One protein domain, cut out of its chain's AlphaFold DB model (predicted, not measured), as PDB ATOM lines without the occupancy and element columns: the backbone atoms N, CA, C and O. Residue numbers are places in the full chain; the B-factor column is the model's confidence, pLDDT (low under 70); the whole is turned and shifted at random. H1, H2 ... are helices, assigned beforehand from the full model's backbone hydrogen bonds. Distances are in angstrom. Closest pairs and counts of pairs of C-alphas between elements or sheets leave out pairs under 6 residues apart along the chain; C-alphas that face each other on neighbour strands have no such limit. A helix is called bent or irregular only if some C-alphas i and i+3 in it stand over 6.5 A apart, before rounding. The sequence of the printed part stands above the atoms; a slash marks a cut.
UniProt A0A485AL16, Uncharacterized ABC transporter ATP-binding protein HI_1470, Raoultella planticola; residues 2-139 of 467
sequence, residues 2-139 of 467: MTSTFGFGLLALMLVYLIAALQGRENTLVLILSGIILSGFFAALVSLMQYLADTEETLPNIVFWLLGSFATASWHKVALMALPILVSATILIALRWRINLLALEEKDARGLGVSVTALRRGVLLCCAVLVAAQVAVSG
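Overview. This is residues 2 to 139 of the 467 residues of the protein "Uncharacterized ABC transporter ATP-binding protein HI_1470" of Raoultella planticola (UniProt A0A485AL16). The longest helix, H2, makes one edge of a loose, flat slab of helices and H4 makes the other; H7 runs through the middle with H4 on one side and H1 on the other, and H1 crosses H2 near one end. H3 sits at one end of the slab, while the short H5 and H6 gather round the start of H7 at the other. The printed part has 138 residues with seven named helices, H1 to H7 in chain order, and no named strand: all helix. It is loose, with a radius of gyration of the C-alphas of 18.0 A, and spans 61 by 35 by 19 A.

Along the chain. Find C-alpha 28 at (-35.954, -0.661, -49.661); from there H2, residues 28 to 52, runs 36.4 A. H1, residues 2 to 22, begins at (-5.899, 3.595, -46.562) and covers 30.4 A. H3 is residues 58 to 67, H4 75 to 94 with 26.6 A, H5 96 to 103 and H6 106 to 111. H7, residues 116 to 138, runs 32.7 A to C-alpha 138 at (-6.765, -1.399, -54.965). H4 is irregular, with C-alphas 80 and 83 7.2 A apart and a kink of 51 degrees near residue 82.

Arrangement. Look at residues 30 to 38 of H2, which touch residues 12 to 20 of H1 at a steep tilt of 47 degrees; the closest C-alphas are those of Val 16 and Ser 34, 5.5 A apart. H2 and H3 are close but not clearly touching, with the C-alphas of Gln 50 and Leu 59 closest at 5.8 A. H2 and H7 are apart. H7 is the hub, touching four helices. It touches H1, opposite ways at a shallow tilt of 30 degrees, with the C-alphas of Phe 6 and Ala 132 closest at 5.0 A. It touches H4, opposite ways at a shallow tilt of 18 degrees, with the C-alphas of Ser 88 and Cys 126 closest at 4.9 A. Val 116 of H7 is in the closest C-alpha pair with Leu 102 of H5, 6.2 A, and with Ala 109 of H6, 6.5 A; both helices touch H7. H3 and H7 are near each other. Every O i to N i+4 pair is within hydrogen-bond range in H1, H2, H3, H6 and H7; H4 has 14 of 16, and H5 has 0 of 4 but 4 of 5 O i to N i+3 pairs.

Size, cuts and confidence. The C-alphas farthest apart, those of Glu 56 and Gly 111, are 60.7 A from each other. The printed part has no cut and no long link. Confidence is low, under 70, at residues 24 to 27 and residue 71.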
ATOM      1  N   MET A   2      -5.029   4.789 -46.685       76.06
ATOM      2  CA  MET A   2      -5.899   3.595 -46.562       76.06
ATOM      3  C   MET A   2      -6.976   3.701 -45.473       76.06
ATOM      4  O   MET A   2      -8.135   3.391 -45.723       76.06
ATOM      5  N   THR A   3      -6.605   4.160 -44.276       80.06
ATOM      6  CA  THR A   3      -7.536   4.337 -43.150       80.06
ATOM      7  C   THR A   3      -8.610   5.377 -43.454       80.06
ATOM      8  O   THR A   3      -9.777   5.159 -43.142       80.06
ATOM      9  N   SER A   4      -8.240   6.469 -44.131       82.44
ATOM     10  CA  SER A   4      -9.190   7.480 -44.594       82.44
ATOM     11  C   SER A   4     -10.135   6.915 -45.657       82.44
ATOM     12  O   SER A   4     -11.337   7.088 -45.520       82.44
ATOM     13  N   THR A   5      -9.642   6.178 -46.660       81.44
ATOM     14  CA  THR A   5     -10.494   5.559 -47.695       81.44
ATOM     15  C   THR A   5     -11.485   4.560 -47.095       81.44
ATOM     16  O   THR A   5     -12.670   4.601 -47.415       81.44
ATOM     17  N   PHE A   6     -11.023   3.712 -46.173       84.19
ATOM     18  CA  PHE A   6     -11.886   2.775 -45.455       84.19
ATOM     19  C   PHE A   6     -12.950   3.506 -44.615       84.19
ATOM     20  O   PHE A   6     -14.135   3.183 -44.689       84.19
ATOM     21  N   GLY A   7     -12.543   4.539 -43.868       86.00
ATOM     22  CA  GLY A   7     -13.446   5.362 -43.062       86.00
ATOM     23  C   GLY A   7     -14.498   6.099 -43.895       86.00
ATOM     24  O   GLY A   7     -15.675   6.085 -43.539       86.00
ATOM     25  N   PHE A   8     -14.112   6.675 -45.038       85.56
ATOM     26  CA  PHE A   8     -15.044   7.330 -45.963       85.56
ATOM     27  C   PHE A   8     -16.049   6.344 -46.575       85.56
ATOM     28  O   PHE A   8     -17.215   6.699 -46.735       85.56
ATOM     29  N   GLY A   9     -15.646   5.097 -46.851       81.56
ATOM     30  CA  GLY A   9     -16.563   4.049 -47.311       81.56
ATOM     31  C   GLY A   9     -17.658   3.721 -46.287       81.56
ATOM     32  O   GLY A   9     -18.834   3.618 -46.640       81.56
ATOM     33  N   LEU A  10     -17.302   3.630 -45.003       85.62
ATOM     34  CA  LEU A  10     -18.275   3.426 -43.922       85.62
ATOM     35  C   LEU A  10     -19.144   4.666 -43.674       85.62
ATOM     36  O   LEU A  10     -20.346   4.540 -43.431       85.62
ATOM     37  N   LEU A  11     -18.561   5.863 -43.779       89.25
ATOM     38  CA  LEU A  11     -19.287   7.127 -43.671       89.25
ATOM     39  C   LEU A  11     -20.332   7.275 -44.785       89.25
ATOM     40  O   LEU A  11     -21.439   7.736 -44.517       89.25
ATOM     41  N   ALA A  12     -20.031   6.824 -46.005       84.69
ATOM     42  CA  ALA A  12     -21.000   6.805 -47.095       84.69
ATOM     43  C   ALA A  12     -22.222   5.939 -46.749       84.69
ATOM     44  O   ALA A  12     -23.353   6.398 -46.900       84.69
ATOM     45  N   LEU A  13     -22.021   4.729 -46.205       85.50
ATOM     46  CA  LEU A  13     -23.131   3.883 -45.744       85.50
ATOM     47  C   LEU A  13     -23.944   4.573 -44.638       85.50
ATOM     48  O   LEU A  13     -25.175   4.574 -44.694       85.50
ATOM     49  N   MET A  14     -23.273   5.176 -43.649       87.75
ATOM     50  CA  MET A  14     -23.939   5.922 -42.575       87.75
ATOM     51  C   MET A  14     -24.823   7.037 -43.151       87.75
ATOM     52  O   MET A  14     -25.969   7.196 -42.732       87.75
ATOM     53  N   LEU A  15     -24.322   7.771 -44.144       88.94
ATOM     54  CA  LEU A  15     -25.030   8.895 -44.741       88.94
ATOM     55  C   LEU A  15     -26.228   8.443 -45.592       88.94
ATOM     56  O   LEU A  15     -27.282   9.072 -45.527       88.94
ATOM     57  N   VAL A  16     -26.131   7.307 -46.298       86.25
ATOM     58  CA  VAL A  16     -27.289   6.679 -46.968       86.25
ATOM     59  C   VAL A  16     -28.391   6.355 -45.958       86.25
ATOM     60  O   VAL A  16     -29.558   6.669 -46.200       86.25
ATOM     61  N   TYR A  17     -28.038   5.765 -44.813       84.56
ATOM     62  CA  TYR A  17     -29.013   5.468 -43.763       84.56
ATOM     63  C   TYR A  17     -29.585   6.725 -43.112       84.56
ATOM     64  O   TYR A  17     -30.778   6.750 -42.820       84.56
ATOM     65  N   LEU A  18     -28.774   7.766 -42.917       86.56
ATOM     66  CA  LEU A  18     -29.229   9.042 -42.371       86.56
ATOM     67  C   LEU A  18     -30.268   9.700 -43.290       86.56
ATOM     68  O   LEU A  18     -31.338  10.086 -42.824       86.56
ATOM     69  N   ILE A  19     -29.997   9.763 -44.598       85.12
ATOM     70  CA  ILE A  19     -30.946  10.292 -45.590       85.12
ATOM     71  C   ILE A  19     -32.232   9.458 -45.598       85.12
ATOM     72  O   ILE A  19     -33.330  10.016 -45.577       85.12
ATOM     73  N   ALA A  20     -32.112   8.128 -45.583       81.56
ATOM     74  CA  ALA A  20     -33.271   7.243 -45.567       81.56
ATOM     75  C   ALA A  20     -34.116   7.407 -44.287       81.56
ATOM     76  O   ALA A  20     -35.345   7.409 -44.357       81.56
ATOM     77  N   ALA A  21     -33.473   7.596 -43.130       79.56
ATOM     78  CA  ALA A  21     -34.144   7.824 -41.853       79.56
ATOM     79  C   ALA A  21     -34.911   9.157 -41.832       79.56
ATOM     80  O   ALA A  21     -36.047   9.200 -41.361       79.56
ATOM     81  N   LEU A  22     -34.341  10.223 -42.406       82.69
ATOM     82  CA  LEU A  22     -34.994  11.534 -42.509       82.69
ATOM     83  C   LEU A  22     -36.272  11.506 -43.365       82.69
ATOM     84  O   LEU A  22     -37.178  12.303 -43.139       82.69
ATOM     85  N   GLN A  23     -36.385  10.575 -44.318       76.56
ATOM     86  CA  GLN A  23     -37.587  10.407 -45.147       76.56
ATOM     87  C   GLN A  23     -38.708   9.603 -44.459       76.56
ATOM     88  O   GLN A  23     -39.778   9.415 -45.044       76.56
ATOM     89  N   GLY A  24     -38.495   9.117 -43.229       59.62
ATOM     90  CA  GLY A  24     -39.532   8.495 -42.396       59.62
ATOM     91  C   GLY A  24     -40.100   7.174 -42.932       59.62
ATOM     92  O   GLY A  24     -41.151   6.725 -42.476       59.62
ATOM     93  N   ARG A  25     -39.446   6.546 -43.918       59.47
ATOM     94  CA  ARG A  25     -39.868   5.269 -44.505       59.47
ATOM     95  C   ARG A  25     -38.678   4.330 -44.629       59.47
ATOM     96  O   ARG A  25     -37.824   4.527 -45.487       59.47
ATOM     97  N   GLU A  26     -38.683   3.240 -43.863       58.09
ATOM     98  CA  GLU A  26     -37.728   2.129 -44.005       58.09
ATOM     99  C   GLU A  26     -38.013   1.259 -45.247       58.09
ATOM    100  O   GLU A  26     -37.942   0.032 -45.221       58.09
ATOM    101  N   ASN A  27     -38.369   1.890 -46.365       66.94
ATOM    102  CA  ASN A  27     -38.648   1.188 -47.604       66.94
ATOM    103  C   ASN A  27     -37.337   0.936 -48.363       66.94
ATOM    104  O   ASN A  27     -36.527   1.847 -48.534       66.94
ATOM    105  N   THR A  28     -37.144  -0.279 -48.879       71.12
ATOM    106  CA  THR A  28     -35.954  -0.661 -49.661       71.12
ATOM    107  C   THR A  28     -35.709   0.298 -50.830       71.12
ATOM    108  O   THR A  28     -34.566   0.635 -51.129       71.12
ATOM    109  N   LEU A  29     -36.782   0.804 -51.448       77.19
ATOM    110  CA  LEU A  29     -36.707   1.789 -52.530       77.19
ATOM    111  C   LEU A  29     -36.071   3.115 -52.095       77.19
ATOM    112  O   LEU A  29     -35.293   3.688 -52.850       77.19
ATOM    113  N   VAL A  30     -36.365   3.587 -50.880       82.25
ATOM    114  CA  VAL A  30     -35.786   4.826 -50.339       82.25
ATOM    115  C   VAL A  30     -34.290   4.652 -50.109       82.25
ATOM    116  O   VAL A  30     -33.518   5.557 -50.414       82.25
ATOM    117  N   LEU A  31     -33.866   3.480 -49.634       81.94
ATOM    118  CA  LEU A  31     -32.451   3.180 -49.434       81.94
ATOM    119  C   LEU A  31     -31.683   3.171 -50.764       81.94
ATOM    120  O   LEU A  31     -30.628   3.794 -50.868       81.94
ATOM    121  N   ILE A  32     -32.236   2.516 -51.792       84.19
ATOM    122  CA  ILE A  32     -31.644   2.482 -53.138       84.19
ATOM    123  C   ILE A  32     -31.571   3.897 -53.719       84.19
ATOM    124  O   ILE A  32     -30.517   4.306 -54.200       84.19
ATOM    125  N   LEU A  33     -32.659   4.666 -53.633       86.56
ATOM    126  CA  LEU A  33     -32.705   6.034 -54.147       86.56
ATOM    127  C   LEU A  33     -31.719   6.952 -53.412       86.56
ATOM    128  O   LEU A  33     -31.006   7.714 -54.056       86.56
ATOM    129  N   SER A  34     -31.626   6.841 -52.085       88.38
ATOM    130  CA  SER A  34     -30.653   7.583 -51.272       88.38
ATOM    131  C   SER A  34     -29.219   7.242 -51.681       88.38
ATOM    132  O   SER A  34     -28.387   8.138 -51.800       88.38
ATOM    133  N   GLY A  35     -28.945   5.965 -51.969       86.62
ATOM    134  CA  GLY A  35     -27.666   5.514 -52.516       86.62
ATOM    135  C   GLY A  35     -27.355   6.113 -53.891       86.62
ATOM    136  O   GLY A  35     -26.251   6.607 -54.097       86.62
ATOM    137  N   ILE A  36     -28.326   6.134 -54.810       89.12
ATOM    138  CA  ILE A  36     -28.170   6.733 -56.148       89.12
ATOM    139  C   ILE A  36     -27.898   8.238 -56.044       89.12
ATOM    140  O   ILE A  36     -26.977   8.740 -56.689       89.12
ATOM    141  N   ILE A  37     -28.658   8.953 -55.208       89.25
ATOM    142  CA  ILE A  37     -28.469  10.391 -54.972       89.25
ATOM    143  C   ILE A  37     -27.066  10.652 -54.422       89.25
ATOM    144  O   ILE A  37     -26.346  11.504 -54.943       89.25
ATOM    145  N   LEU A  38     -26.659   9.895 -53.401       89.69
ATOM    146  CA  LEU A  38     -25.353  10.072 -52.779       89.69
ATOM    147  C   LEU A  38     -24.208   9.761 -53.750       89.69
ATOM    148  O   LEU A  38     -23.225  10.499 -53.807       89.69
ATOM    149  N   SER A  39     -24.357   8.707 -54.553       87.44
ATOM    150  CA  SER A  39     -23.407   8.367 -55.612       87.44
ATOM    151  C   SER A  39     -23.281   9.496 -56.637       87.44
ATOM    152  O   SER A  39     -22.166   9.820 -57.037       87.44
ATOM    153  N   GLY A  40     -24.394  10.112 -57.051       89.94
ATOM    154  CA  GLY A  40     -24.386  11.246 -57.979       89.94
ATOM    155  C   GLY A  40     -23.696  12.482 -57.400       89.94
ATOM    156  O   GLY A  40     -22.899  13.119 -58.086       89.94
ATOM    157  N   PHE A  41     -23.935  12.784 -56.122       92.00
ATOM    158  CA  PHE A  41     -23.275  13.887 -55.417       92.00
ATOM    159  C   PHE A  41     -21.752  13.702 -55.353       92.00
ATOM    160  O   PHE A  41     -21.004  14.604 -55.728       92.00
ATOM    161  N   PHE A  42     -21.276  12.524 -54.933       89.06
ATOM    162  CA  PHE A  42     -19.837  12.255 -54.886       89.06
ATOM    163  C   PHE A  42     -19.204  12.200 -56.277       89.06
ATOM    164  O   PHE A  42     -18.090  12.685 -56.440       89.06
ATOM    165  N   ALA A  43     -19.908  11.684 -57.289       88.12
ATOM    166  CA  ALA A  43     -19.431  11.726 -58.669       88.12
ATOM    167  C   ALA A  43     -19.246  13.172 -59.158       88.12
ATOM    168  O   ALA A  43     -18.216  13.487 -59.744       88.12
ATOM    169  N   ALA A  44     -20.189  14.070 -58.856       92.38
ATOM    170  CA  ALA A  44     -20.055  15.490 -59.179       92.38
ATOM    171  C   ALA A  44     -18.871  16.146 -58.446       92.38
ATOM    172  O   ALA A  44     -18.135  16.923 -59.052       92.38
ATOM    173  N   LEU A  45     -18.647  15.801 -57.172       91.06
ATOM    174  CA  LEU A  45     -17.496  16.278 -56.400       91.06
ATOM    175  C   LEU A  45     -16.167  15.793 -57.000       91.06
ATOM    176  O   LEU A  45     -15.223  16.570 -57.120       91.06
ATOM    177  N   VAL A  46     -16.103  14.528 -57.423       88.00
ATOM    178  CA  VAL A  46     -14.942  13.964 -58.123       88.00
ATOM    179  C   VAL A  46     -14.708  14.681 -59.454       88.00
ATOM    180  O   VAL A  46     -13.575  15.062 -59.731       88.00
ATOM    181  N   SER A  47     -15.752  14.934 -60.247       89.19
ATOM    182  CA  SER A  47     -15.639  15.693 -61.501       89.19
ATOM    183  C   SER A  47     -15.163  17.131 -61.276       89.19
ATOM    184  O   SER A  47     -14.341  17.630 -62.040       89.19
ATOM    185  N   LEU A  48     -15.626  17.797 -60.212       92.19
ATOM    186  CA  LEU A  48     -15.141  19.126 -59.833       92.19
ATOM    187  C   LEU A  48     -13.657  19.091 -59.440       92.19
ATOM    188  O   LEU A  48     -12.899  19.974 -59.829       92.19
ATOM    189  N   MET A  49     -13.229  18.060 -58.706       89.38
ATOM    190  CA  MET A  49     -11.816  17.868 -58.367       89.38
ATOM    191  C   MET A  49     -10.953  17.597 -59.595       89.38
ATOM    192  O   MET A  49      -9.867  18.148 -59.677       89.38
ATOM    193  N   GLN A  50     -11.437  16.823 -60.570       88.62
ATOM    194  CA  GLN A  50     -10.740  16.634 -61.847       88.62
ATOM    195  C   GLN A  50     -10.612  17.947 -62.628       88.62
ATOM    196  O   GLN A  50      -9.581  18.190 -63.242       88.62
ATOM    197  N   TYR A  51     -11.637  18.800 -62.591       91.00
ATOM    198  CA  TYR A  51     -11.609  20.099 -63.265       91.00
ATOM    199  C   TYR A  51     -10.606  21.077 -62.637       91.00
ATOM    200  O   TYR A  51      -9.971  21.847 -63.350       91.00
ATOM    201  N   LEU A  52     -10.470  21.052 -61.309       91.75
ATOM    202  CA  LEU A  52      -9.547  21.915 -60.563       91.75
ATOM    203  C   LEU A  52      -8.123  21.341 -60.454       91.75
ATOM    204  O   LEU A  52      -7.246  22.021 -59.931       91.75
ATOM    205  N   ALA A  53      -7.904  20.098 -60.888       88.81
ATOM    206  CA  ALA A  53      -6.629  19.401 -60.773       88.81
ATOM    207  C   ALA A  53      -5.634  19.833 -61.860       88.81
ATOM    208  O   ALA A  53      -5.984  19.963 -63.033       88.81
ATOM    209  N   ASP A  54      -4.368  19.969 -61.471       87.88
ATOM    210  CA  ASP A  54      -3.248  20.145 -62.394       87.88
ATOM    211  C   ASP A  54      -3.160  18.976 -63.383       87.88
ATOM    212  O   ASP A  54      -3.108  17.801 -62.996       87.88
ATOM    213  N   THR A  55      -3.101  19.303 -64.675       87.00
ATOM    214  CA  THR A  55      -3.168  18.330 -65.776       87.00
ATOM    215  C   THR A  55      -1.962  17.395 -65.851       87.00
ATOM    216  O   THR A  55      -2.095  16.291 -66.371       87.00
ATOM    217  N   GLU A  56      -0.809  17.814 -65.324       81.38
ATOM    218  CA  GLU A  56       0.460  17.084 -65.445       81.38
ATOM    219  C   GLU A  56       0.651  16.010 -64.361       81.38
ATOM    220  O   GLU A  56       1.120  14.913 -64.654       81.38
ATOM    221  N   GLU A  57       0.261  16.284 -63.110       83.31
ATOM    222  CA  GLU A  57       0.549  15.378 -61.982       83.31
ATOM    223  C   GLU A  57      -0.703  14.869 -61.262       83.31
ATOM    224  O   GLU A  57      -0.841  13.673 -60.995       83.31
ATOM    225  N   THR A  58      -1.635  15.754 -60.908       85.69
ATOM    226  CA  THR A  58      -2.736  15.393 -60.000       85.69
ATOM    227  C   THR A  58      -3.904  14.752 -60.744       85.69
ATOM    228  O   THR A  58      -4.451  13.752 -60.268       85.69
ATOM    229  N   LEU A  59      -4.241  15.244 -61.940       86.00
ATOM    230  CA  LEU A  59      -5.304  14.679 -62.769       86.00
ATOM    231  C   LEU A  59      -5.023  13.217 -63.175       86.00
ATOM    232  O   LEU A  59      -5.902  12.380 -62.937       86.00
ATOM    233  N   PRO A  60      -3.830  12.844 -63.695       83.50
ATOM    234  CA  PRO A  60      -3.521  11.446 -63.994       83.50
ATOM    235  C   PRO A  60      -3.650  10.545 -62.764       83.50
ATOM    236  O   PRO A  60      -4.249   9.477 -62.851       83.50
ATOM    237  N   ASN A  61      -3.166  10.987 -61.598       81.75
ATOM    238  CA  ASN A  61      -3.256  10.224 -60.351       81.75
ATOM    239  C   ASN A  61      -4.709   9.949 -59.922       81.75
ATOM    240  O   ASN A  61      -5.030   8.829 -59.519       81.75
ATOM    241  N   ILE A  62      -5.599  10.941 -60.044       82.19
ATOM    242  CA  ILE A  62      -7.035  10.775 -59.764       82.19
ATOM    243  C   ILE A  62      -7.656   9.775 -60.746       82.19
ATOM    244  O   ILE A  62      -8.358   8.855 -60.325       82.19
ATOM    245  N   VAL A  63      -7.378   9.920 -62.044       81.62
ATOM    246  CA  VAL A  63      -7.920   9.044 -63.095       81.62
ATOM    247  C   VAL A  63      -7.436   7.601 -62.922       81.62
ATOM    248  O   VAL A  63      -8.252   6.679 -62.943       81.62
ATOM    249  N   PHE A  64      -6.141   7.386 -62.667       78.44
ATOM    250  CA  PHE A  64      -5.580   6.056 -62.408       78.44
ATOM    251  C   PHE A  64      -6.152   5.411 -61.144       78.44
ATOM    252  O   PHE A  64      -6.393   4.204 -61.128       78.44
ATOM    253  N   TRP A  65      -6.405   6.191 -60.089       78.94
ATOM    254  CA  TRP A  65      -7.032   5.668 -58.875       78.94
ATOM    255  C   TRP A  65      -8.499   5.268 -59.103       78.94
ATOM    256  O   TRP A  65      -8.926   4.218 -58.618       78.94
ATOM    257  N   LEU A  66      -9.251   6.059 -59.878       79.44
ATOM    258  CA  LEU A  66     -10.646   5.770 -60.242       79.44
ATOM    259  C   LEU A  66     -10.789   4.555 -61.164       79.44
ATOM    260  O   LEU A  66     -11.760   3.811 -61.045       79.44
ATOM    261  N   LEU A  67      -9.826   4.337 -62.063       77.12
ATOM    262  CA  LEU A  67      -9.757   3.132 -62.896       77.12
ATOM    263  C   LEU A  67      -9.523   1.863 -62.061       77.12
ATOM    264  O   LEU A  67      -9.891   0.768 -62.491       77.12
ATOM    265  N   GLY A  68      -8.951   2.018 -60.863       74.19
ATOM    266  CA  GLY A  68      -8.482   0.918 -60.035       74.19
ATOM    267  C   GLY A  68      -7.207   0.307 -60.615       74.19
ATOM    268  O   GLY A  68      -7.051   0.156 -61.826       74.19
ATOM    269  N   SER A  69      -6.252  -0.049 -59.758       72.44
ATOM    270  CA  SER A  69      -5.015  -0.675 -60.227       72.44
ATOM    271  C   SER A  69      -4.414  -1.615 -59.200       72.44
ATOM    272  O   SER A  69      -4.084  -1.227 -58.074       72.44
ATOM    273  N   PHE A  70      -4.180  -2.854 -59.635       70.38
ATOM    274  CA  PHE A  70      -3.399  -3.829 -58.880       70.38
ATOM    275  C   PHE A  70      -1.916  -3.452 -58.786       70.38
ATOM    276  O   PHE A  70      -1.243  -3.948 -57.891       70.38
ATOM    277  N   ALA A  71      -1.410  -2.537 -59.624       68.19
ATOM    278  CA  ALA A  71      -0.011  -2.104 -59.570       68.19
ATOM    279  C   ALA A  71       0.347  -1.438 -58.231       68.19
ATOM    280  O   ALA A  71       1.494  -1.475 -57.798       68.19
ATOM    281  N   THR A  72      -0.643  -0.851 -57.553       70.00
ATOM    282  CA  THR A  72      -0.460  -0.235 -56.231       70.00
ATOM    283  C   THR A  72      -0.872  -1.154 -55.077       70.00
ATOM    284  O   THR A  72      -0.697  -0.786 -53.908       70.00
ATOM    285  N   ALA A  73      -1.423  -2.336 -55.369       76.44
ATOM    286  CA  ALA A  73      -1.814  -3.311 -54.361       76.44
ATOM    287  C   ALA A  73      -0.566  -4.028 -53.829       76.44
ATOM    288  O   ALA A  73       0.291  -4.466 -54.589       76.44
ATOM    289  N   SER A  74      -0.455  -4.158 -52.508       84.75
ATOM    290  CA  SER A  74       0.651  -4.884 -51.880       84.75
ATOM    291  C   SER A  74       0.140  -5.851 -50.823       84.75
ATOM    292  O   SER A  74      -0.889  -5.613 -50.185       84.75
ATOM    293  N   TRP A  75       0.890  -6.929 -50.594       86.31
ATOM    294  CA  TRP A  75       0.567  -7.920 -49.564       86.31
ATOM    295  C   TRP A  75       0.458  -7.307 -48.166       86.31
ATOM    296  O   TRP A  75      -0.351  -7.756 -47.361       86.31
ATOM    297  N   HIS A  76       1.196  -6.227 -47.895       87.38
ATOM    298  CA  HIS A  76       1.088  -5.485 -46.641       87.38
ATOM    299  C   HIS A  76      -0.280  -4.794 -46.487       87.38
ATOM    300  O   HIS A  76      -0.902  -4.884 -45.431       87.38
ATOM    301  N   LYS A  77      -0.796  -4.167 -47.557       85.62
ATOM    302  CA  LYS A  77      -2.142  -3.561 -47.570       85.62
ATOM    303  C   LYS A  77      -3.233  -4.611 -47.357       85.62
ATOM    304  O   LYS A  77      -4.179  -4.374 -46.609       85.62
ATOM    305  N   VAL A  78      -3.078  -5.775 -47.990       86.19
ATOM    306  CA  VAL A  78      -3.994  -6.913 -47.829       86.19
ATOM    307  C   VAL A  78      -3.958  -7.438 -46.394       86.19
ATOM    308  O   VAL A  78      -5.014  -7.619 -45.800       86.19
ATOM    309  N   ALA A  79      -2.772  -7.612 -45.805       90.00
ATOM    310  CA  ALA A  79      -2.621  -8.080 -44.428       90.00
ATOM    311  C   ALA A  79      -3.281  -7.131 -43.413       90.00
ATOM    312  O   ALA A  79      -3.986  -7.590 -42.516       90.00
ATOM    313  N   LEU A  80      -3.136  -5.812 -43.593       88.62
ATOM    314  CA  LEU A  80      -3.796  -4.804 -42.751       88.62
ATOM    315  C   LEU A  80      -5.331  -4.874 -42.821       88.62
ATOM    316  O   LEU A  80      -6.002  -4.596 -41.830       88.62
ATOM    317  N   MET A  81      -5.891  -5.260 -43.972       90.00
ATOM    318  CA  MET A  81      -7.339  -5.395 -44.178       90.00
ATOM    319  C   MET A  81      -7.854  -6.832 -44.000       90.00
ATOM    320  O   MET A  81      -9.060  -7.063 -44.077       90.00
ATOM    321  N   ALA A  82      -6.978  -7.801 -43.719       90.56
ATOM    322  CA  ALA A  82      -7.347  -9.211 -43.637       90.56
ATOM    323  C   ALA A  82      -8.363  -9.476 -42.520       90.56
ATOM    324  O   ALA A  82      -9.344 -10.176 -42.744       90.56
ATOM    325  N   LEU A  83      -8.176  -8.875 -41.341       92.56
ATOM    326  CA  LEU A  83      -9.088  -9.047 -40.208       92.56
ATOM    327  C   LEU A  83     -10.530  -8.587 -40.524       92.56
ATOM    328  O   LEU A  83     -11.435  -9.416 -40.414       92.56
ATOM    329  N   PRO A  84     -10.796  -7.331 -40.944       91.81
ATOM    330  CA  PRO A  84     -12.159  -6.898 -41.261       91.81
ATOM    331  C   PRO A  84     -12.774  -7.656 -42.447       91.81
ATOM    332  O   PRO A  84     -13.985  -7.898 -42.438       91.81
ATOM    333  N   ILE A  85     -11.962  -8.075 -43.429       92.81
ATOM    334  CA  ILE A  85     -12.418  -8.918 -44.545       92.81
ATOM    335  C   ILE A  85     -12.865 -10.287 -44.034       92.81
ATOM    336  O   ILE A  85     -13.993 -10.694 -44.305       92.81
ATOM    337  N   LEU A  86     -12.012 -10.982 -43.276       95.19
ATOM    338  CA  LEU A  86     -12.302 -12.316 -42.751       95.19
ATOM    339  C   LEU A  86     -13.524 -12.289 -41.837       95.19
ATOM    340  O   LEU A  86     -14.440 -13.075 -42.042       95.19
ATOM    341  N   VAL A  87     -13.596 -11.343 -40.897       95.19
ATOM    342  CA  VAL A  87     -14.742 -11.211 -39.984       95.19
ATOM    343  C   VAL A  87     -16.044 -11.003 -40.762       95.19
ATOM    344  O   VAL A  87     -17.011 -11.735 -40.550       95.19
ATOM    345  N   SER A  88     -16.072 -10.058 -41.706       94.12
ATOM    346  CA  SER A  88     -17.286  -9.758 -42.481       94.12
ATOM    347  C   SER A  88     -17.680 -10.915 -43.401       94.12
ATOM    348  O   SER A  88     -18.860 -11.254 -43.495       94.12
ATOM    349  N   ALA A  89     -16.707 -11.562 -44.050       94.62
ATOM    350  CA  ALA A  89     -16.945 -12.720 -44.904       94.62
ATOM    351  C   ALA A  89     -17.468 -13.920 -44.100       94.62
ATOM    352  O   ALA A  89     -18.453 -14.538 -44.502       94.62
ATOM    353  N   THR A  90     -16.872 -14.221 -42.941       95.12
ATOM    354  CA  THR A  90     -17.333 -15.295 -42.052       95.12
ATOM    355  C   THR A  90     -18.757 -15.037 -41.568       95.12
ATOM    356  O   THR A  90     -19.572 -15.956 -41.602       95.12
ATOM    357  N   ILE A  91     -19.094 -13.799 -41.188       94.56
ATOM    358  CA  ILE A  91     -20.464 -13.431 -40.800       94.56
ATOM    359  C   ILE A  91     -21.440 -13.657 -41.962       94.56
ATOM    360  O   ILE A  91     -22.476 -14.289 -41.768       94.56
ATOM    361  N   LEU A  92     -21.118 -13.201 -43.178       94.44
ATOM    362  CA  LEU A  92     -21.990 -13.388 -44.345       94.44
ATOM    363  C   LEU A  92     -22.179 -14.867 -44.706       94.44
ATOM    364  O   LEU A  92     -23.301 -15.289 -44.984       94.44
ATOM    365  N   ILE A  93     -21.110 -15.666 -44.657       93.50
ATOM    366  CA  ILE A  93     -21.171 -17.112 -44.904       93.50
ATOM    367  C   ILE A  93     -22.004 -17.807 -43.820       93.50
ATOM    368  O   ILE A  93     -22.835 -18.655 -44.143       93.50
ATOM    369  N   ALA A  94     -21.839 -17.433 -42.550       92.12
ATOM    370  CA  ALA A  94     -22.637 -17.974 -41.450       92.12
ATOM    371  C   ALA A  94     -24.127 -17.597 -41.577       92.12
ATOM    372  O   ALA A  94     -25.007 -18.405 -41.286       92.12
ATOM    373  N   LEU A  95     -24.421 -16.398 -42.089       92.50
ATOM    374  CA  LEU A  95     -25.777 -15.911 -42.351       92.50
ATOM    375  C   LEU A  95     -26.374 -16.407 -43.679       92.50
ATOM    376  O   LEU A  95     -27.514 -16.053 -43.979       92.50
ATOM    377  N   ARG A  96     -25.671 -17.230 -44.473       91.62
ATOM    378  CA  ARG A  96     -26.064 -17.581 -45.857       91.62
ATOM    379  C   ARG A  96     -27.512 -18.044 -46.015       91.62
ATOM    380  O   ARG A  96     -28.167 -17.685 -46.982       91.62
ATOM    381  N   TRP A  97     -28.032 -18.801 -45.047       90.94
ATOM    382  CA  TRP A  97     -29.419 -19.263 -45.095       90.94
ATOM    383  C   TRP A  97     -30.396 -18.172 -44.658       90.94
ATOM    384  O   TRP A  97     -31.422 -17.961 -45.299       90.94
ATOM    385  N   ARG A  98     -30.056 -17.410 -43.610       90.94
ATOM    386  CA  ARG A  98     -30.857 -16.265 -43.160       90.94
ATOM    387  C   ARG A  98     -30.990 -15.200 -44.243       90.94
ATOM    388  O   ARG A  98     -32.046 -14.584 -44.329       90.94
ATOM    389  N   ILE A  99     -29.979 -15.016 -45.092       90.75
ATOM    390  CA  ILE A  99     -30.030 -14.092 -46.236       90.75
ATOM    391  C   ILE A  99     -31.209 -14.414 -47.167       90.75
ATOM    392  O   ILE A  99     -31.817 -13.482 -47.690       90.75
ATOM    393  N   ASN A 100     -31.625 -15.680 -47.298       89.56
ATOM    394  CA  ASN A 100     -32.805 -16.041 -48.094       89.56
ATOM    395  C   ASN A 100     -34.087 -15.363 -47.578       89.56
ATOM    396  O   ASN A 100     -34.965 -15.037 -48.371       89.56
ATOM    397  N   LEU A 101     -34.181 -15.056 -46.279       88.19
ATOM    398  CA  LEU A 101     -35.317 -14.322 -45.706       88.19
ATOM    399  C   LEU A 101     -35.390 -12.871 -46.192       88.19
ATOM    400  O   LEU A 101     -36.463 -12.280 -46.155       88.19
ATOM    401  N   LEU A 102     -34.288 -12.293 -46.684       87.25
ATOM    402  CA  LEU A 102     -34.292 -10.947 -47.265       87.25
ATOM    403  C   LEU A 102     -35.044 -10.881 -48.600       87.25
ATOM    404  O   LEU A 102     -35.378  -9.781 -49.039       87.25
ATOM    405  N   ALA A 103     -35.321 -12.031 -49.225       83.94
ATOM    406  CA  ALA A 103     -36.174 -12.128 -50.405       83.94
ATOM    407  C   ALA A 103     -37.669 -11.965 -50.088       83.94
ATOM    408  O   ALA A 103     -38.463 -11.762 -51.007       83.94
ATOM    409  N   LEU A 104     -38.053 -12.094 -48.814       83.25
ATOM    410  CA  LEU A 104     -39.429 -11.932 -48.362       83.25
ATOM    411  C   LEU A 104     -39.772 -10.455 -48.188       83.25
ATOM    412  O   LEU A 104     -38.942  -9.638 -47.775       83.25
ATOM    413  N   GLU A 105     -41.034 -10.124 -48.448       79.94
ATOM    414  CA  GLU A 105     -41.582  -8.850 -48.003       79.94
ATOM    415  C   GLU A 105     -41.582  -8.791 -46.470       79.94
ATOM    416  O   GLU A 105     -41.669  -9.810 -45.782       79.94
ATOM    417  N   GLU A 106     -41.503  -7.582 -45.912       78.62
ATOM    418  CA  GLU A 106     -41.426  -7.407 -44.459       78.62
ATOM    419  C   GLU A 106     -42.650  -7.991 -43.739       78.62
ATOM    420  O   GLU A 106     -42.506  -8.583 -42.671       78.62
ATOM    421  N   LYS A 107     -43.831  -7.900 -44.363       77.88
ATOM    422  CA  LYS A 107     -45.068  -8.506 -43.856       77.88
ATOM    423  C   LYS A 107     -44.954 -10.032 -43.734       77.88
ATOM    424  O   LYS A 107     -45.298 -10.591 -42.698       77.88
ATOM    425  N   ASP A 108     -44.392 -10.689 -44.749       82.06
ATOM    426  CA  ASP A 108     -44.276 -12.147 -44.808       82.06
ATOM    427  C   ASP A 108     -43.230 -12.630 -43.800       82.06
ATOM    428  O   ASP A 108     -43.443 -13.611 -43.093       82.06
ATOM    429  N   ALA A 109     -42.113 -11.905 -43.684       84.06
ATOM    430  CA  ALA A 109     -41.077 -12.199 -42.703       84.06
ATOM    431  C   ALA A 109     -41.568 -12.026 -41.255       84.06
ATOM    432  O   ALA A 109     -41.307 -12.891 -40.415       84.06
ATOM    433  N   ARG A 110     -42.324 -10.956 -40.968       82.12
ATOM    434  CA  ARG A 110     -42.983 -10.767 -39.665       82.12
ATOM    435  C   ARG A 110     -43.999 -11.870 -39.385       82.12
ATOM    436  O   ARG A 110     -44.040 -12.366 -38.266       82.12
ATOM    437  N   GLY A 111     -44.721 -12.326 -40.408       76.25
ATOM    438  CA  GLY A 111     -45.597 -13.494 -40.330       76.25
ATOM    439  C   GLY A 111     -44.880 -14.797 -39.946       76.25
ATOM    440  O   GLY A 111     -45.468 -15.657 -39.296       76.25
ATOM    441  N   LEU A 112     -43.593 -14.931 -40.282       80.62
ATOM    442  CA  LEU A 112     -42.730 -16.034 -39.832       80.62
ATOM    443  C   LEU A 112     -42.100 -15.784 -38.447       80.62
ATOM    444  O   LEU A 112     -41.294 -16.588 -37.975       80.62
ATOM    445  N   GLY A 113     -42.422 -14.663 -37.796       78.31
ATOM    446  CA  GLY A 113     -41.855 -14.261 -36.512       78.31
ATOM    447  C   GLY A 113     -40.401 -13.791 -36.595       78.31
ATOM    448  O   GLY A 113     -39.691 -13.860 -35.593       78.31
ATOM    449  N   VAL A 114     -39.931 -13.344 -37.766       82.69
ATOM    450  CA  VAL A 114     -38.548 -12.884 -37.963       82.69
ATOM    451  C   VAL A 114     -38.510 -11.438 -38.452       82.69
ATOM    452  O   VAL A 114     -39.075 -11.086 -39.484       82.69
ATOM    453  N   SER A 115     -37.761 -10.585 -37.750       81.19
ATOM    454  CA  SER A 115     -37.488  -9.219 -38.200       81.19
ATOM    455  C   SER A 115     -36.365  -9.200 -39.244       81.19
ATOM    456  O   SER A 115     -35.195  -9.407 -38.916       81.19
ATOM    457  N   VAL A 116     -36.693  -8.899 -40.501       85.06
ATOM    458  CA  VAL A 116     -35.696  -8.775 -41.586       85.06
ATOM    459  C   VAL A 116     -34.915  -7.463 -41.549       85.06
ATOM    460  O   VAL A 116     -33.842  -7.378 -42.137       85.06
ATOM    461  N   THR A 117     -35.403  -6.447 -40.838       83.62
ATOM    462  CA  THR A 117     -34.804  -5.105 -40.803       83.62
ATOM    463  C   THR A 117     -33.389  -5.107 -40.229       83.62
ATOM    464  O   THR A 117     -32.458  -4.616 -40.870       83.62
ATOM    465  N   ALA A 118     -33.200  -5.705 -39.049       84.00
ATOM    466  CA  ALA A 118     -31.886  -5.805 -38.413       84.00
ATOM    467  C   ALA A 118     -30.922  -6.663 -39.245       84.00
ATOM    468  O   ALA A 118     -29.773  -6.280 -39.456       84.00
ATOM    469  N   LEU A 119     -31.418  -7.779 -39.790       88.56
ATOM    470  CA  LEU A 119     -30.645  -8.655 -40.666       88.56
ATOM    471  C   LEU A 119     -30.170  -7.916 -41.925       88.56
ATOM    472  O   LEU A 119     -28.996  -7.993 -42.275       88.56
ATOM    473  N   ARG A 120     -31.055  -7.152 -42.575       88.50
ATOM    474  CA  ARG A 120     -30.729  -6.345 -43.758       88.50
ATOM    475  C   ARG A 120     -29.636  -5.324 -43.448       88.50
ATOM    476  O   ARG A 120     -28.690  -5.212 -44.219       88.50
ATOM    477  N   ARG A 121     -29.744  -4.613 -42.317       86.31
ATOM    478  CA  ARG A 121     -28.719  -3.655 -41.860       86.31
ATOM    479  C   ARG A 121     -27.377  -4.342 -41.616       86.31
ATOM    480  O   ARG A 121     -26.358  -3.850 -42.085       86.31
ATOM    481  N   GLY A 122     -27.380  -5.496 -40.948       89.50
ATOM    482  CA  GLY A 122     -26.167  -6.275 -40.688       89.50
ATOM    483  C   GLY A 122     -25.479  -6.758 -41.967       89.50
ATOM    484  O   GLY A 122     -24.268  -6.601 -42.111       89.50
ATOM    485  N   VAL A 123     -26.247  -7.283 -42.928       91.25
ATOM    486  CA  VAL A 123     -25.718  -7.727 -44.228       91.25
ATOM    487  C   VAL A 123     -25.144  -6.551 -45.016       91.25
ATOM    488  O   VAL A 123     -24.029  -6.647 -45.520       91.25
ATOM    489  N   LEU A 124     -25.854  -5.420 -45.076       88.81
ATOM    490  CA  LEU A 124     -25.366  -4.222 -45.764       88.81
ATOM    491  C   LEU A 124     -24.105  -3.647 -45.114       88.81
ATOM    492  O   LEU A 124     -23.203  -3.231 -45.836       88.81
ATOM    493  N   LEU A 125     -24.001  -3.681 -43.783       90.75
ATOM    494  CA  LEU A 125     -22.787  -3.293 -43.067       90.75
ATOM    495  C   LEU A 125     -21.605  -4.200 -43.431       90.75
ATOM    496  O   LEU A 125     -20.540  -3.694 -43.773       90.75
ATOM    497  N   CYS A 126     -21.789  -5.524 -43.419       92.94
ATOM    498  CA  CYS A 126     -20.729  -6.468 -43.793       92.94
ATOM    499  C   CYS A 126     -20.289  -6.271 -45.251       92.94
ATOM    500  O   CYS A 126     -19.094  -6.225 -45.536       92.94
ATOM    501  N   CYS A 127     -21.241  -6.092 -46.173       91.81
ATOM    502  CA  CYS A 127     -20.940  -5.779 -47.569       91.81
ATOM    503  C   CYS A 127     -20.184  -4.451 -47.705       91.81
ATOM    504  O   CYS A 127     -19.213  -4.383 -48.451       91.81
ATOM    505  N   ALA A 128     -20.574  -3.410 -46.964       89.69
ATOM    506  CA  ALA A 128     -19.882  -2.125 -46.988       89.69
ATOM    507  C   ALA A 128     -18.455  -2.223 -46.439       89.69
ATOM    508  O   ALA A 128     -17.555  -1.630 -47.020       89.69
ATOM    509  N   VAL A 129     -18.225  -3.002 -45.376       91.69
ATOM    510  CA  VAL A 129     -16.873  -3.274 -44.859       91.69
ATOM    511  C   VAL A 129     -16.024  -3.974 -45.921       91.69
ATOM    512  O   VAL A 129     -14.886  -3.566 -46.145       91.69
ATOM    513  N   LEU A 130     -16.570  -4.981 -46.613       92.12
ATOM    514  CA  LEU A 130     -15.859  -5.694 -47.679       92.12
ATOM    515  C   LEU A 130     -15.520  -4.784 -48.865       92.12
ATOM    516  O   LEU A 130     -14.379  -4.781 -49.325       92.12
ATOM    517  N   VAL A 131     -16.480  -3.982 -49.331       89.69
ATOM    518  CA  VAL A 131     -16.264  -3.028 -50.429       89.69
ATOM    519  C   VAL A 131     -15.274  -1.939 -50.011       89.69
ATOM    520  O   VAL A 131     -14.343  -1.648 -50.755       89.69
ATOM    521  N   ALA A 132     -15.397  -1.377 -48.806       88.75
ATOM    522  CA  ALA A 132     -14.470  -0.367 -48.296       88.75
ATOM    523  C   ALA A 132     -13.041  -0.916 -48.154       88.75
ATOM    524  O   ALA A 132     -12.081  -0.228 -48.503       88.75
ATOM    525  N   ALA A 133     -12.890  -2.160 -47.688       89.38
ATOM    526  CA  ALA A 133     -11.598  -2.835 -47.610       89.38
ATOM    527  C   ALA A 133     -10.999  -3.076 -49.005       89.38
ATOM    528  O   ALA A 133      -9.821  -2.791 -49.218       89.38
ATOM    529  N   GLN A 134     -11.808  -3.525 -49.972       88.75
ATOM    530  CA  GLN A 134     -11.386  -3.692 -51.367       88.75
ATOM    531  C   GLN A 134     -10.903  -2.361 -51.959       88.75
ATOM    532  O   GLN A 134      -9.783  -2.285 -52.469       88.75
ATOM    533  N   VAL A 135     -11.705  -1.299 -51.841       86.75
ATOM    534  CA  VAL A 135     -11.378   0.029 -52.380       86.75
ATOM    535  C   VAL A 135     -10.134   0.618 -51.708       86.75
ATOM    536  O   VAL A 135      -9.315   1.247 -52.375       86.75
ATOM    537  N   ALA A 136      -9.925   0.374 -50.410       85.81
ATOM    538  CA  ALA A 136      -8.720   0.814 -49.708       85.81
ATOM    539  C   ALA A 136      -7.436   0.114 -50.198       85.81
ATOM    540  O   ALA A 136      -6.358   0.706 -50.123       85.81
ATOM    541  N   VAL A 137      -7.529  -1.130 -50.685       85.12
ATOM    542  CA  VAL A 137      -6.370  -1.900 -51.168       85.12
ATOM    543  C   VAL A 137      -6.011  -1.547 -52.612       85.12
ATOM    544  O   VAL A 137      -4.827  -1.351 -52.893       85.12
ATOM    545  N   SER A 138      -6.998  -1.462 -53.510       80.88
ATOM    546  CA  SER A 138      -6.765  -1.399 -54.965       80.88
ATOM    547  C   SER A 138      -7.481  -0.258 -55.705       80.88
ATOM    548  O   SER A 138      -7.377  -0.187 -56.929       80.88
ATOM    549  N   GLY A 139      -8.208   0.623 -55.007       79.75
ATOM    550  CA  GLY A 139      -9.084   1.626 -55.632       79.75
ATOM    551  C   GLY A 139     -10.409   1.031 -56.132       79.75
ATOM    552  O   GLY A 139     -10.710  -0.139 -55.877       79.75
TER     553      GLY A 139